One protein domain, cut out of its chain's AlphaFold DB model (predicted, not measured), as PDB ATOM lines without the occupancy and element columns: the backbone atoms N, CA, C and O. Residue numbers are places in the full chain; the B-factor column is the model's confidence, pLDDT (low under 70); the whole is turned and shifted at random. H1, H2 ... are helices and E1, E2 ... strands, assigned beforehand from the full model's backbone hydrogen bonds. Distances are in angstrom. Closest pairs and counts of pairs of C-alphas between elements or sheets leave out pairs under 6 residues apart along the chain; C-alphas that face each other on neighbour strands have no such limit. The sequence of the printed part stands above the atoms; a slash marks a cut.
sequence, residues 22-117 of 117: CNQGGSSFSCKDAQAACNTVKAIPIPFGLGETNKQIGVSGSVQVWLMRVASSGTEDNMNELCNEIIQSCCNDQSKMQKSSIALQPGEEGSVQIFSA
ATOM      1  N   CYS A  22     -78.453 -28.521 157.157       92.62
ATOM      2  CA  CYS A  22     -77.284 -28.595 158.026       92.62
ATOM      3  C   CYS A  22     -75.971 -28.591 157.235       92.62
ATOM      4  O   CYS A  22     -75.908 -29.096 156.115       92.62
ATOM      5  N   ASN A  23     -74.902 -28.097 157.861       88.12
ATOM      6  CA  ASN A  23     -73.520 -28.220 157.380       88.12
ATOM      7  C   ASN A  23     -73.295 -27.737 155.935       88.12
ATOM      8  O   ASN A  23     -72.655 -28.398 155.122       88.12
ATOM      9  N   GLN A  24     -73.765 -26.530 155.634       91.81
ATOM     10  CA  GLN A  24     -73.621 -25.849 154.341       91.81
ATOM     11  C   GLN A  24     -72.186 -25.350 154.061       91.81
ATOM     12  O   GLN A  24     -71.975 -24.488 153.207       91.81
ATOM     13  N   GLY A  25     -71.188 -25.856 154.792       89.06
ATOM     14  CA  GLY A  25     -69.796 -25.417 154.731       89.06
ATOM     15  C   GLY A  25     -69.471 -24.203 155.613       89.06
ATOM     16  O   GLY A  25     -70.255 -23.781 156.465       89.06
ATOM     17  N   GLY A  26     -68.266 -23.656 155.427       89.50
ATOM     18  CA  GLY A  26     -67.711 -22.576 156.251       89.50
ATOM     19  C   GLY A  26     -67.007 -23.064 157.525       89.50
ATOM     20  O   GLY A  26     -66.731 -24.254 157.695       89.50
ATOM     21  N   SER A  27     -66.690 -22.128 158.421       92.38
ATOM     22  CA  SER A  27     -66.021 -22.420 159.694       92.38
ATOM     23  C   SER A  27     -66.921 -23.232 160.628       92.38
ATOM     24  O   SER A  27     -68.103 -22.929 160.779       92.38
ATOM     25  N   SER A  28     -66.357 -24.254 161.279       93.69
ATOM     26  CA  SER A  28     -67.051 -25.007 162.329       93.69
ATOM     27  C   SER A  28     -67.103 -24.209 163.632       93.69
ATOM     28  O   SER A  28     -66.079 -23.660 164.045       93.69
ATOM     29  N   PHE A  29     -68.229 -24.240 164.331       94.69
ATOM     30  CA  PHE A  29     -68.427 -23.598 165.631       94.69
ATOM     31  C   PHE A  29     -69.118 -24.550 166.610       94.69
ATOM     32  O   PHE A  29     -69.644 -25.591 166.210       94.69
ATOM     33  N   SER A  30     -69.054 -24.247 167.910       95.25
ATOM     34  CA  SER A  30     -69.597 -25.147 168.927       95.25
ATOM     35  C   SER A  30     -71.125 -25.092 168.965       95.25
ATOM     36  O   SER A  30     -71.731 -24.024 168.864       95.25
ATOM     37  N   CYS A  31     -71.751 -26.251 169.168       94.62
ATOM     38  CA  CYS A  31     -73.200 -26.344 169.335       94.62
ATOM     39  C   CYS A  31     -73.694 -25.604 170.585       94.62
ATOM     40  O   CYS A  31     -74.798 -25.070 170.605       94.62
ATOM     41  N   LYS A  32     -72.845 -25.502 171.615       94.75
ATOM     42  CA  LYS A  32     -73.133 -24.725 172.824       94.75
ATOM     43  C   LYS A  32     -73.215 -23.225 172.533       94.75
ATOM     44  O   LYS A  32     -74.132 -22.571 173.023       94.75
ATOM     45  N   ASP A  33     -72.286 -22.689 171.743       95.06
ATOM     46  CA  ASP A  33     -72.303 -21.271 171.369       95.06
ATOM     47  C   ASP A  33     -73.467 -20.968 170.427       95.06
ATOM     48  O   ASP A  33     -74.116 -19.936 170.570       95.06
ATOM     49  N   ALA A  34     -73.791 -21.896 169.523       95.38
ATOM     50  CA  ALA A  34     -74.965 -21.799 168.663       95.38
ATOM     51  C   ALA A  34     -76.273 -21.779 169.468       95.38
ATOM     52  O   ALA A  34     -77.101 -20.893 169.269       95.38
ATOM     53  N   GLN A  35     -76.421 -22.675 170.450       96.00
ATOM     54  CA  GLN A  35     -77.558 -22.668 171.372       96.00
ATOM     55  C   GLN A  35     -77.629 -21.364 172.177       96.00
ATOM     56  O   GLN A  35     -78.701 -20.780 172.325       96.00
ATOM     57  N   ALA A  36     -76.492 -20.879 172.683       96.44
ATOM     58  CA  ALA A  36     -76.434 -19.609 173.395       96.44
ATOM     59  C   ALA A  36     -76.852 -18.437 172.494       96.44
ATOM     60  O   ALA A  36     -77.611 -17.580 172.937       96.44
ATOM     61  N   ALA A  37     -76.437 -18.431 171.224       96.44
ATOM     62  CA  ALA A  37     -76.860 -17.431 170.251       96.44
ATOM     63  C   ALA A  37     -78.375 -17.512 169.981       96.44
ATOM     64  O   ALA A  37     -79.038 -16.475 170.030       96.44
ATOM     65  N   CYS A  38     -78.947 -18.711 169.801       95.62
ATOM     66  CA  CYS A  38     -80.402 -18.889 169.677       95.62
ATOM     67  C   CYS A  38     -81.154 -18.343 170.895       95.62
ATOM     68  O   CYS A  38     -82.149 -17.643 170.731       95.62
ATOM     69  N   ASN A  39     -80.644 -18.555 172.112       95.38
ATOM     70  CA  ASN A  39     -81.253 -18.033 173.341       95.38
ATOM     71  C   ASN A  39     -81.283 -16.492 173.409       95.38
ATOM     72  O   ASN A  39     -82.054 -15.937 174.189       95.38
ATOM     73  N   THR A  40     -80.464 -15.791 172.615       95.12
ATOM     74  CA  THR A  40     -80.506 -14.319 172.513       95.12
ATOM     75  C   THR A  40     -81.513 -13.804 171.486       95.12
ATOM     76  O   THR A  40     -81.821 -12.609 171.488       95.12
ATOM     77  N   VAL A  41     -82.034 -14.686 170.626       93.62
ATOM     78  CA  VAL A  41     -83.038 -14.331 169.624       93.62
ATOM     79  C   VAL A  41     -84.320 -13.916 170.326       93.62
ATOM     80  O   VAL A  41     -84.936 -14.697 171.048       93.62
ATOM     81  N   LYS A  42     -84.730 -12.669 170.098       83.31
ATOM     82  CA  LYS A  42     -86.000 -12.143 170.598       83.31
ATOM     83  C   LYS A  42     -87.127 -12.520 169.640       83.31
ATOM     84  O   LYS A  42     -86.978 -12.375 168.429       83.31
ATOM     85  N   ALA A  43     -88.247 -12.974 170.195       71.25
ATOM     86  CA  ALA A  43     -89.473 -13.216 169.441       71.25
ATOM     87  C   ALA A  43     -90.139 -11.895 168.972       71.25
ATOM     88  O   ALA A  43     -89.746 -10.802 169.381       71.25
ATOM     89  N   ILE A  44     -91.117 -12.034 168.075       68.50
ATOM     90  CA  ILE A  44     -91.684 -11.035 167.144       68.50
ATOM     91  C   ILE A  44     -92.425  -9.860 167.800       68.50
ATOM     92  O   ILE A  44     -93.025 -10.037 168.861       68.50
ATOM     93  N   PRO A  45     -92.484  -8.690 167.117       73.94
ATOM     94  CA  PRO A  45     -91.943  -8.438 165.771       73.94
ATOM     95  C   PRO A  45     -90.488  -7.986 165.744       73.94
ATOM     96  O   PRO A  45     -90.040  -7.194 166.572       73.94
ATOM     97  N   ILE A  46     -89.758  -8.470 164.736       81.62
ATOM     98  CA  ILE A  46     -88.402  -8.020 164.422       81.62
ATOM     99  C   ILE A  46     -88.522  -6.872 163.414       81.62
ATOM    100  O   ILE A  46     -88.869  -7.117 162.260       81.62
ATOM    101  N   PRO A  47     -88.259  -5.614 163.808       79.62
ATOM    102  CA  PRO A  47     -88.417  -4.487 162.899       79.62
ATOM    103  C   PRO A  47     -87.333  -4.525 161.819       79.62
ATOM    104  O   PRO A  47     -86.150  -4.629 162.148       79.62
ATOM    105  N   PHE A  48     -87.722  -4.390 160.555       83.81
ATOM    106  CA  PHE A  48     -86.809  -4.175 159.430       83.81
ATOM    107  C   PHE A  48     -86.884  -2.719 158.973       83.81
ATOM    108  O   PHE A  48     -87.963  -2.122 158.952       83.81
ATOM    109  N   GLY A  49     -85.740  -2.151 158.600       81.31
ATOM    110  CA  GLY A  49     -85.683  -0.893 157.868       81.31
ATOM    111  C   GLY A  49     -86.268  -1.027 156.458       81.31
ATOM    112  O   GLY A  49     -86.449  -2.128 155.931       81.31
ATOM    113  N   LEU A  50     -86.565   0.110 155.824       81.75
ATOM    114  CA  LEU A  50     -87.056   0.141 154.445       81.75
ATOM    115  C   LEU A  50     -86.052  -0.538 153.503       81.75
ATOM    116  O   LEU A  50     -84.920  -0.084 153.364       81.75
ATOM    117  N   GLY A  51     -86.484  -1.619 152.849       81.69
ATOM    118  CA  GLY A  51     -85.663  -2.379 151.901       81.69
ATOM    119  C   GLY A  51     -84.640  -3.331 152.531       81.69
ATOM    120  O   GLY A  51     -83.941  -4.018 151.790       81.69
ATOM    121  N   GLU A  52     -84.554  -3.421 153.862       88.19
ATOM    122  CA  GLU A  52     -83.688  -4.406 154.516       88.19
ATOM    123  C   GLU A  52     -84.226  -5.829 154.292       88.19
ATOM    124  O   GLU A  52     -85.388  -6.133 154.573       88.19
ATOM    125  N   THR A  53     -83.355  -6.709 153.796       90.44
ATOM    126  CA  THR A  53     -83.651  -8.122 153.498       90.44
ATOM    127  C   THR A  53     -82.905  -9.088 154.411       90.44
ATOM    128  O   THR A  53     -83.082 -10.301 154.326       90.44
ATOM    129  N   ASN A  54     -82.052  -8.583 155.299       91.94
ATOM    130  CA  ASN A  54     -81.387  -9.394 156.300       91.94
ATOM    131  C   ASN A  54     -81.179  -8.610 157.594       91.94
ATOM    132  O   ASN A  54     -81.120  -7.381 157.592       91.94
ATOM    133  N   LYS A  55     -81.116  -9.330 158.711       92.19
ATOM    134  CA  LYS A  55     -80.856  -8.747 160.020       92.19
ATOM    135  C   LYS A  55     -80.226  -9.770 160.945       92.19
ATOM    136  O   LYS A  55     -80.691 -10.905 161.027       92.19
ATOM    137  N   GLN A  56     -79.209  -9.353 161.685       94.44
ATOM    138  CA  GLN A  56     -78.712 -10.131 162.810       94.44
ATOM    139  C   GLN A  56     -79.733 -10.072 163.952       94.44
ATOM    140  O   GLN A  56     -80.120  -8.992 164.402       94.44
ATOM    141  N   ILE A  57     -80.165 -11.238 164.417       94.25
ATOM    142  CA  ILE A  57     -81.230 -11.389 165.417       94.25
ATOM    143  C   ILE A  57     -80.754 -12.084 166.695       94.25
ATOM    144  O   ILE A  57     -81.453 -12.026 167.700       94.25
ATOM    145  N   GLY A  58     -79.562 -12.685 166.685       94.88
ATOM    146  CA  GLY A  58     -78.936 -13.283 167.862       94.88
ATOM    147  C   GLY A  58     -77.420 -13.394 167.715       94.88
ATOM    148  O   GLY A  58     -76.894 -13.394 166.601       94.88
ATOM    149  N   VAL A  59     -76.703 -13.449 168.839       95.62
ATOM    150  CA  VAL A  59     -75.240 -13.590 168.868       95.62
ATOM    151  C   VAL A  59     -74.748 -14.177 170.184       95.62
ATOM    152  O   VAL A  59     -75.240 -13.832 171.255       95.62
ATOM    153  N   SER A  60     -73.734 -15.034 170.104       95.50
ATOM    154  CA  SER A  60     -72.946 -15.479 171.252       95.50
ATOM    155  C   SER A  60     -71.532 -15.837 170.803       95.50
ATOM    156  O   SER A  60     -71.340 -16.706 169.953       95.50
ATOM    157  N   GLY A  61     -70.524 -15.170 171.373       89.81
ATOM    158  CA  GLY A  61     -69.135 -15.334 170.940       89.81
ATOM    159  C   GLY A  61     -68.962 -14.960 169.464       89.81
ATOM    160  O   GLY A  61     -69.318 -13.853 169.068       89.81
ATOM    161  N   SER A  62     -68.432 -15.886 168.655       91.88
ATOM    162  CA  SER A  62     -68.329 -15.721 167.198       91.88
ATOM    163  C   SER A  62     -69.562 -16.211 166.433       91.88
ATOM    164  O   SER A  62     -69.626 -16.021 165.225       91.88
ATOM    165  N   VAL A  63     -70.536 -16.846 167.090       96.44
ATOM    166  CA  VAL A  63     -71.720 -17.393 166.418       96.44
ATOM    167  C   VAL A  63     -72.799 -16.328 166.311       96.44
ATOM    168  O   VAL A  63     -73.146 -15.673 167.295       96.44
ATOM    169  N   GLN A  64     -73.346 -16.179 165.112       96.81
ATOM    170  CA  GLN A  64     -74.392 -15.223 164.788       96.81
ATOM    171  C   GLN A  64     -75.624 -15.951 164.255       96.81
ATOM    172  O   GLN A  64     -75.512 -16.930 163.514       96.81
ATOM    173  N   VAL A  65     -76.796 -15.422 164.597       96.62
ATOM    174  CA  VAL A  65     -78.083 -15.830 164.035       96.62
ATOM    175  C   VAL A  65     -78.608 -14.684 163.189       96.62
ATOM    176  O   VAL A  65     -78.744 -13.557 163.673       96.62
ATOM    177  N   TRP A  66     -78.911 -14.974 161.932       95.44
ATOM    178  CA  TRP A  66     -79.415 -14.012 160.968       95.44
ATOM    179  C   TRP A  66     -80.773 -14.440 160.447       95.44
ATOM    180  O   TRP A  66     -80.975 -15.594 160.083       95.44
ATOM    181  N   LEU A  67     -81.679 -13.478 160.364       93.56
ATOM    182  CA  LEU A  67     -82.910 -13.599 159.610       93.56
ATOM    183  C   LEU A  67     -82.677 -13.008 158.225       93.56
ATOM    184  O   LEU A  67     -82.281 -11.851 158.105       93.56
ATOM    185  N   MET A  68     -82.935 -13.796 157.192       91.81
ATOM    186  CA  MET A  68     -82.998 -13.365 155.803       91.81
ATOM    187  C   MET A  68     -84.442 -13.434 155.322       91.81
ATOM    188  O   MET A  68     -85.112 -14.430 155.562       91.81
ATOM    189  N   ARG A  69     -84.911 -12.410 154.618       88.56
ATOM    190  CA  ARG A  69     -86.265 -12.335 154.063       88.56
ATOM    191  C   ARG A  69     -86.271 -11.543 152.760       88.56
ATOM    192  O   ARG A  69     -85.437 -10.657 152.573       88.56
ATOM    193  N   VAL A  70     -87.233 -11.780 151.879       84.75
ATOM    194  CA  VAL A  70     -87.520 -10.821 150.797       84.75
ATOM    195  C   VAL A  70     -88.225  -9.596 151.380       84.75
ATOM    196  O   VAL A  70     -88.978  -9.714 152.343       84.75
ATOM    197  N   ALA A  71     -88.005  -8.412 150.803       80.75
ATOM    198  CA  ALA A  71     -88.493  -7.149 151.371       80.75
ATOM    199  C   ALA A  71     -90.028  -7.092 151.537       80.75
ATOM    200  O   ALA A  71     -90.521  -6.420 152.444       80.75
ATOM    201  N   SER A  72     -90.769  -7.811 150.687       77.56
ATOM    202  CA  SER A  72     -92.234  -7.889 150.680       77.56
ATOM    203  C   SER A  72     -92.832  -8.904 151.660       77.56
ATOM    204  O   SER A  72     -94.047  -8.911 151.821       77.56
ATOM    205  N   SER A  73     -92.024  -9.763 152.290       76.81
ATOM    206  CA  SER A  73     -92.528 -10.819 153.183       76.81
ATOM    207  C   SER A  73     -92.955 -10.268 154.548       76.81
ATOM    208  O   SER A  73     -92.461  -9.232 154.990       76.81
ATOM    209  N   GLY A  74     -93.834 -10.975 155.251       70.06
ATOM    210  CA  GLY A  74     -93.940 -10.854 156.706       70.06
ATOM    211  C   GLY A  74     -92.730 -11.484 157.403       70.06
ATOM    212  O   GLY A  74     -91.851 -12.068 156.755       70.06
ATOM    213  N   THR A  75     -92.647 -11.309 158.720       76.50
ATOM    214  CA  THR A  75     -91.870 -12.213 159.580       76.50
ATOM    215  C   THR A  75     -92.638 -12.413 160.887       76.50
ATOM    216  O   THR A  75     -92.398 -11.729 161.885       76.50
ATOM    217  N   GLU A  76     -93.629 -13.291 160.817       78.00
ATOM    218  CA  GLU A  76     -94.586 -13.664 161.860       78.00
ATOM    219  C   GLU A  76     -94.252 -15.019 162.509       78.00
ATOM    220  O   GLU A  76     -94.816 -15.356 163.552       78.00
ATOM    221  N   ASP A  77     -93.253 -15.733 161.983       79.25
ATOM    222  CA  ASP A  77     -92.699 -16.947 162.585       79.25
ATOM    223  C   ASP A  77     -91.818 -16.714 163.821       79.25
ATOM    224  O   ASP A  77     -90.968 -15.822 163.889       79.25
ATOM    225  N   ASN A  78     -91.911 -17.599 164.809       88.81
ATOM    226  CA  ASN A  78     -91.061 -17.517 165.990       88.81
ATOM    227  C   ASN A  78     -89.591 -17.846 165.658       88.81
ATOM    228  O   ASN A  78     -89.161 -18.997 165.681       88.81
ATOM    229  N   MET A  79     -88.784 -16.813 165.406       90.75
ATOM    230  CA  MET A  79     -87.369 -16.964 165.044       90.75
ATOM    231  C   MET A  79     -86.542 -17.714 166.092       90.75
ATOM    232  O   MET A  79     -85.548 -18.351 165.747       90.75
ATOM    233  N   ASN A  80     -86.918 -17.629 167.372       93.12
ATOM    234  CA  ASN A  80     -86.247 -18.386 168.425       93.12
ATOM    235  C   ASN A  80     -86.544 -19.887 168.293       93.12
ATOM    236  O   ASN A  80     -85.633 -20.700 168.427       93.12
ATOM    237  N   GLU A  81     -87.785 -20.248 167.976       92.44
ATOM    238  CA  GLU A  81     -88.208 -21.631 167.739       92.44
ATOM    239  C   GLU A  81     -87.525 -22.220 166.502       92.44
ATOM    240  O   GLU A  81     -86.855 -23.244 166.618       92.44
ATOM    241  N   LEU A  82     -87.547 -21.499 165.375       92.50
ATOM    242  CA  LEU A  82     -86.829 -21.890 164.156       92.50
ATOM    243  C   LEU A  82     -85.318 -22.049 164.396       92.50
ATOM    244  O   LEU A  82     -84.697 -22.992 163.908       92.50
ATOM    245  N   CYS A  83     -84.702 -21.159 165.183       94.69
ATOM    246  CA  CYS A  83     -83.290 -21.287 165.550       94.69
ATOM    247  C   CYS A  83     -83.032 -22.568 166.357       94.69
ATOM    248  O   CYS A  83     -82.091 -23.305 166.068       94.69
ATOM    249  N   ASN A  84     -83.881 -22.863 167.344       94.12
ATOM    250  CA  ASN A  84     -83.763 -24.072 168.156       94.12
ATOM    251  C   ASN A  84     -84.002 -25.354 167.342       94.12
ATOM    252  O   ASN A  84     -83.340 -26.357 167.600       94.12
ATOM    253  N   GLU A  85     -84.872 -25.324 166.334       93.81
ATOM    254  CA  GLU A  85     -85.093 -26.447 165.416       93.81
ATOM    255  C   GLU A  85     -83.837 -26.769 164.587       93.81
ATOM    256  O   GLU A  85     -83.470 -27.942 164.431       93.81
ATOM    257  N   ILE A  86     -83.105 -25.734 164.141       93.88
ATOM    258  CA  ILE A  86     -81.782 -25.911 163.525       93.88
ATOM    259  C   ILE A  86     -80.834 -26.605 164.509       93.88
ATOM    260  O   ILE A  86     -80.149 -27.547 164.113       93.88
ATOM    261  N   ILE A  87     -80.777 -26.176 165.776       93.94
ATOM    262  CA  ILE A  87     -79.886 -26.802 166.768       93.94
ATOM    263  C   ILE A  87     -80.256 -28.270 166.982       93.94
ATOM    264  O   ILE A  87     -79.388 -29.134 166.870       93.94
ATOM    265  N   GLN A  88     -81.529 -28.576 167.230       92.25
ATOM    266  CA  GLN A  88     -81.986 -29.950 167.465       92.25
ATOM    267  C   GLN A  88     -81.642 -30.882 166.299       92.25
ATOM    268  O   GLN A  88     -81.256 -32.028 166.513       92.25
ATOM    269  N   SER A  89     -81.721 -30.375 165.071       90.69
ATOM    270  CA  SER A  89     -81.462 -31.165 163.870       90.69
ATOM    271  C   SER A  89     -79.982 -31.264 163.506       90.69
ATOM    272  O   SER A  89     -79.501 -32.333 163.140       90.69
ATOM    273  N   CYS A  90     -79.249 -30.153 163.582       90.94
ATOM    274  CA  CYS A  90     -77.893 -30.043 163.043       90.94
ATOM    275  C   CYS A  90     -76.794 -30.282 164.084       90.94
ATOM    276  O   CYS A  90     -75.651 -30.533 163.703       90.94
ATOM    277  N   CYS A  91     -77.127 -30.226 165.375       89.94
ATOM    278  CA  CYS A  91     -76.219 -30.564 166.470       89.94
ATOM    279  C   CYS A  91     -76.473 -31.946 167.078       89.94
ATOM    280  O   CYS A  91     -75.788 -32.288 168.039       89.94
ATOM    281  N   ASN A  92     -77.422 -32.734 166.554       80.75
ATOM    282  CA  ASN A  92     -77.786 -34.034 167.120       80.75
ATOM    283  C   ASN A  92     -76.544 -34.931 167.306       80.75
ATOM    284  O   ASN A  92     -75.895 -35.318 166.333       80.75
ATOM    285  N   ASP A  93     -76.184 -35.195 168.565       73.25
ATOM    286  CA  ASP A  93     -74.986 -35.931 169.003       73.25
ATOM    287  C   ASP A  93     -73.618 -35.364 168.556       73.25
ATOM    288  O   ASP A  93     -72.580 -36.012 168.714       73.25
ATOM    289  N   GLN A  94     -73.572 -34.137 168.029       81.62
ATOM    290  CA  GLN A  94     -72.344 -33.456 167.617       81.62
ATOM    291  C   GLN A  94     -71.958 -32.350 168.608       81.62
ATOM    292  O   GLN A  94     -72.791 -31.635 169.157       81.62
ATOM    293  N   SER A  95     -70.654 -32.152 168.808       90.12
ATOM    294  CA  SER A  95     -70.145 -31.025 169.612       90.12
ATOM    295  C   SER A  95     -69.993 -29.731 168.805       90.12
ATOM    296  O   SER A  95     -69.879 -28.640 169.378       90.12
ATOM    297  N   LYS A  96     -69.976 -29.846 167.475       92.75
ATOM    298  CA  LYS A  96     -69.762 -28.752 166.530       92.75
ATOM    299  C   LYS A  96     -70.706 -28.879 165.345       92.75
ATOM    300  O   LYS A  96     -71.057 -29.984 164.948       92.75
ATOM    301  N   MET A  97     -71.020 -27.742 164.742       93.94
ATOM    302  CA  MET A  97     -71.756 -27.643 163.486       93.94
ATOM    303  C   MET A  97     -71.097 -26.594 162.582       93.94
ATOM    304  O   MET A  97     -70.254 -25.812 163.028       93.94
ATOM    305  N   GLN A  98     -71.458 -26.591 161.304       94.69
ATOM    306  CA  GLN A  98     -71.123 -25.513 160.369       94.69
ATOM    307  C   GLN A  98     -72.377 -24.696 160.041       94.69
ATOM    308  O   GLN A  98     -73.437 -24.903 160.644       94.69
ATOM    309  N   LYS A  99     -72.264 -23.766 159.081       95.62
ATOM    310  CA  LYS A  99     -73.393 -22.943 158.642       95.62
ATOM    311  C   LYS A  99     -74.623 -23.816 158.402       95.62
ATOM    312  O   LYS A  99     -74.540 -24.819 157.697       95.62
ATOM    313  N   SER A 100     -75.745 -23.433 158.996       96.12
ATOM    314  CA  SER A 100     -77.009 -24.153 158.862       96.12
ATOM    315  C   SER A 100     -78.170 -23.169 158.783       96.12
ATOM    316  O   SER A 100     -78.060 -22.045 159.277       96.12
ATOM    317  N   SER A 101     -79.271 -23.564 158.152       95.56
ATOM    318  CA  SER A 101     -80.442 -22.701 157.995       95.56
ATOM    319  C   SER A 101     -81.742 -23.478 157.987       95.56
ATOM    320  O   SER A 101     -81.753 -24.661 157.672       95.56
ATOM    321  N   ILE A 102     -82.843 -22.789 158.249       93.38
ATOM    322  CA  ILE A 102     -84.204 -23.283 158.048       93.38
ATOM    323  C   ILE A 102     -84.991 -22.219 157.289       93.38
ATOM    324  O   ILE A 102     -84.782 -21.024 157.513       93.38
ATOM    325  N   ALA A 103     -85.818 -22.636 156.335       91.25
ATOM    326  CA  ALA A 103     -86.688 -21.711 155.618       91.25
ATOM    327  C   ALA A 103     -87.817 -21.218 156.535       91.25
ATOM    328  O   ALA A 103     -88.163 -21.892 157.505       91.25
ATOM    329  N   LEU A 104     -88.373 -20.048 156.229       87.62
ATOM    330  CA  LEU A 104     -89.597 -19.576 156.884       87.62
ATOM    331  C   LEU A 104     -90.817 -20.377 156.396       87.62
ATOM    332  O   LEU A 104     -90.758 -20.999 155.330       87.62
ATOM    333  N   GLN A 105     -91.899 -20.381 157.176       80.12
ATOM    334  CA  GLN A 105     -93.134 -21.113 156.887       80.12
ATOM    335  C   GLN A 105     -93.771 -20.692 155.545       80.12
ATOM    336  O   GLN A 105     -93.521 -19.599 155.031       80.12
ATOM    337  N   PRO A 106     -94.634 -21.541 154.948       70.25
ATOM    338  CA  PRO A 106     -95.325 -21.215 153.704       70.25
ATOM    339  C   PRO A 106     -96.106 -19.896 153.794       70.25
ATOM    340  O   PRO A 106     -96.977 -19.739 154.645       70.25
ATOM    341  N   GLY A 107     -95.829 -18.970 152.874       73.19
ATOM    342  CA  GLY A 107     -96.375 -17.606 152.896       73.19
ATOM    343  C   GLY A 107     -95.354 -16.552 153.332       73.19
ATOM    344  O   GLY A 107     -95.557 -15.369 153.061       73.19
ATOM    345  N   GLU A 108     -94.229 -16.984 153.902       79.56
ATOM    346  CA  GLU A 108     -93.062 -16.157 154.174       79.56
ATOM    347  C   GLU A 108     -91.889 -16.586 153.289       79.56
ATOM    348  O   GLU A 108     -91.581 -17.767 153.130       79.56
ATOM    349  N   GLU A 109     -91.209 -15.616 152.687       85.31
ATOM    350  CA  GLU A 109     -90.064 -15.878 151.818       85.31
ATOM    351  C   GLU A 109     -88.782 -15.454 152.533       85.31
ATOM    352  O   GLU A 109     -88.465 -14.264 152.636       85.31
ATOM    353  N   GLY A 110     -88.033 -16.437 153.039       89.50
ATOM    354  CA  GLY A 110     -86.823 -16.186 153.810       89.50
ATOM    355  C   GLY A 110     -86.212 -17.425 154.460       89.50
ATOM    356  O   GLY A 110     -86.593 -18.559 154.181       89.50
ATOM    357  N   SER A 111     -85.242 -17.195 155.343       92.50
ATOM    358  CA  SER A 111     -84.637 -18.224 156.191       92.50
ATOM    359  C   SER A 111     -84.041 -17.642 157.472       92.50
ATOM    360  O   SER A 111     -83.541 -16.516 157.481       92.50
ATOM    361  N   VAL A 112     -84.009 -18.448 158.530       94.25
ATOM    362  CA  VAL A 112     -83.117 -18.236 159.677       94.25
ATOM    363  C   VAL A 112     -81.815 -18.982 159.409       94.25
ATOM    364  O   VAL A 112     -81.837 -20.133 158.979       94.25
ATOM    365  N   GLN A 113     -80.675 -18.339 159.649       96.31
ATOM    366  CA  GLN A 113     -79.344 -18.903 159.431       96.31
ATOM    367  C   GLN A 113     -78.489 -18.765 160.686       96.31
ATOM    368  O   GLN A 113     -78.486 -17.713 161.322       96.31
ATOM    369  N   ILE A 114     -77.713 -19.801 160.997       96.88
ATOM    370  CA  ILE A 114     -76.715 -19.807 162.068       96.88
ATOM    371  C   ILE A 114     -75.348 -20.038 161.433       96.88
ATOM    372  O   ILE A 114     -75.159 -21.011 160.697       96.88
ATOM    373  N   PHE A 115     -74.391 -19.152 161.696       96.12
ATOM    374  CA  PHE A 115     -73.020 -19.278 161.201       96.12
ATOM    375  C   PHE A 115     -72.018 -18.570 162.120       96.12
ATOM    376  O   PHE A 115     -72.395 -17.749 162.953       96.12
ATOM    377  N   SER A 116     -70.731 -18.886 161.972       94.38
ATOM    378  CA  SER A 116     -69.660 -18.114 162.611       94.38
ATOM    379  C   SER A 116     -69.342 -16.866 161.795       94.38
ATOM    380  O   SER A 116     -69.220 -16.970 160.575       94.38
ATOM    381  N   ALA A 117     -69.162 -15.737 162.488       84.81
ATOM    382  CA  ALA A 117     -68.547 -14.508 161.988       84.81
ATOM    383  C   ALA A 117     -67.239 -14.780 161.234       84.81
ATOM    384  O   ALA A 117     -66.516 -15.720 161.655       84.81
TER     385      ALA A 117
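Overview. This is residues 22 to 117 of the 117 residues of an uncharacterized protein of Rickenella mellea (UniProt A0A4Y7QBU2). A twisted sheet of four antiparallel strands has two helices, H1 and H2, side by side over one of its faces, with no named helix over the other. H1 covers E1 and E2, and H2 covers E4 and E3. The printed part has 96 residues, with two named helices and four named strands in the order H1 E1 E2 H2 E3 E4; the sheet's order is E1 E2 E4 E3. The class is mixed, helices and strands, with under half of the residues in named elements. The whole is compact, with a radius of gyration of the C-alphas of 12.6 A and spans of 37 by 25 by 22 A.

Along the chain. The printed part begins at Cys 22, and H1 follows as residues 31 to 40, 14.4 A long, with C-alpha 31 at (-73.200, -26.344, 169.335). E1 is residues 54 to 60, 18.2 A, and E2 is residues 63 to 69, 19.7 A. H2, residues 79 to 90, is 16.3 A long and begins with C-alpha 79 at (-87.369, -16.964, 165.044). E3 is residues 100 to 103. E4, residues 110 to 116, is 19.4 A long and ends with C-alpha 116 at (-69.660, -18.114, 162.611).

Arrangement. E1 and E2 form a hairpin, antiparallel at 160 degrees, with N 55 and O 67 within hydrogen-bond range at 2.8 A. E2 and E4 are antiparallel at 162 degrees, with N 66 and O 113 at 2.8 A. E3 and E4 form a hairpin at 170 degrees, with N 102 and O 112 at 2.9 A. The edge strands E1 and E3 are apart. H1 is on the sheet at a height of 6.9 A and runs across the strands, at 67 degrees to E1 on the local plane; the closest C-alphas of the two are those of Ala 37 and Val 59, 4.4 A apart. H2 is on the same face at a height of 8.1 A, slantwise to the strands at 51 degrees to E3 on the local plane; their closest C-alphas are those of Ile 86 and Ser 101, 6.5 A apart. The helices touch at a shallow tilt of 9 degrees, opposite ways, and their closest C-alphas, of Cys 38 and Cys 83, are 5.6 A apart. The two layers are these helices and the sheet. E2, H2 and E3 form a split strand-helix-strand unit, two strands running the same way with E4 between them, and its crossover is left-handed. In H1 and H2 every O i to N i+4 pair is within hydrogen-bond range.

Size, cuts and confidence. The C-alphas farthest apart, of Leu 50 and Asp 93, are 40.7 A apart. The printed part has no cut, and the link from H1 to E1, 13 residues, is long. Residues 29 to 30 pair antiparallel with residues 96 to 97, outside the named strands. The mean pLDDT of the printed part is 89.1, and residue 44 is under 70.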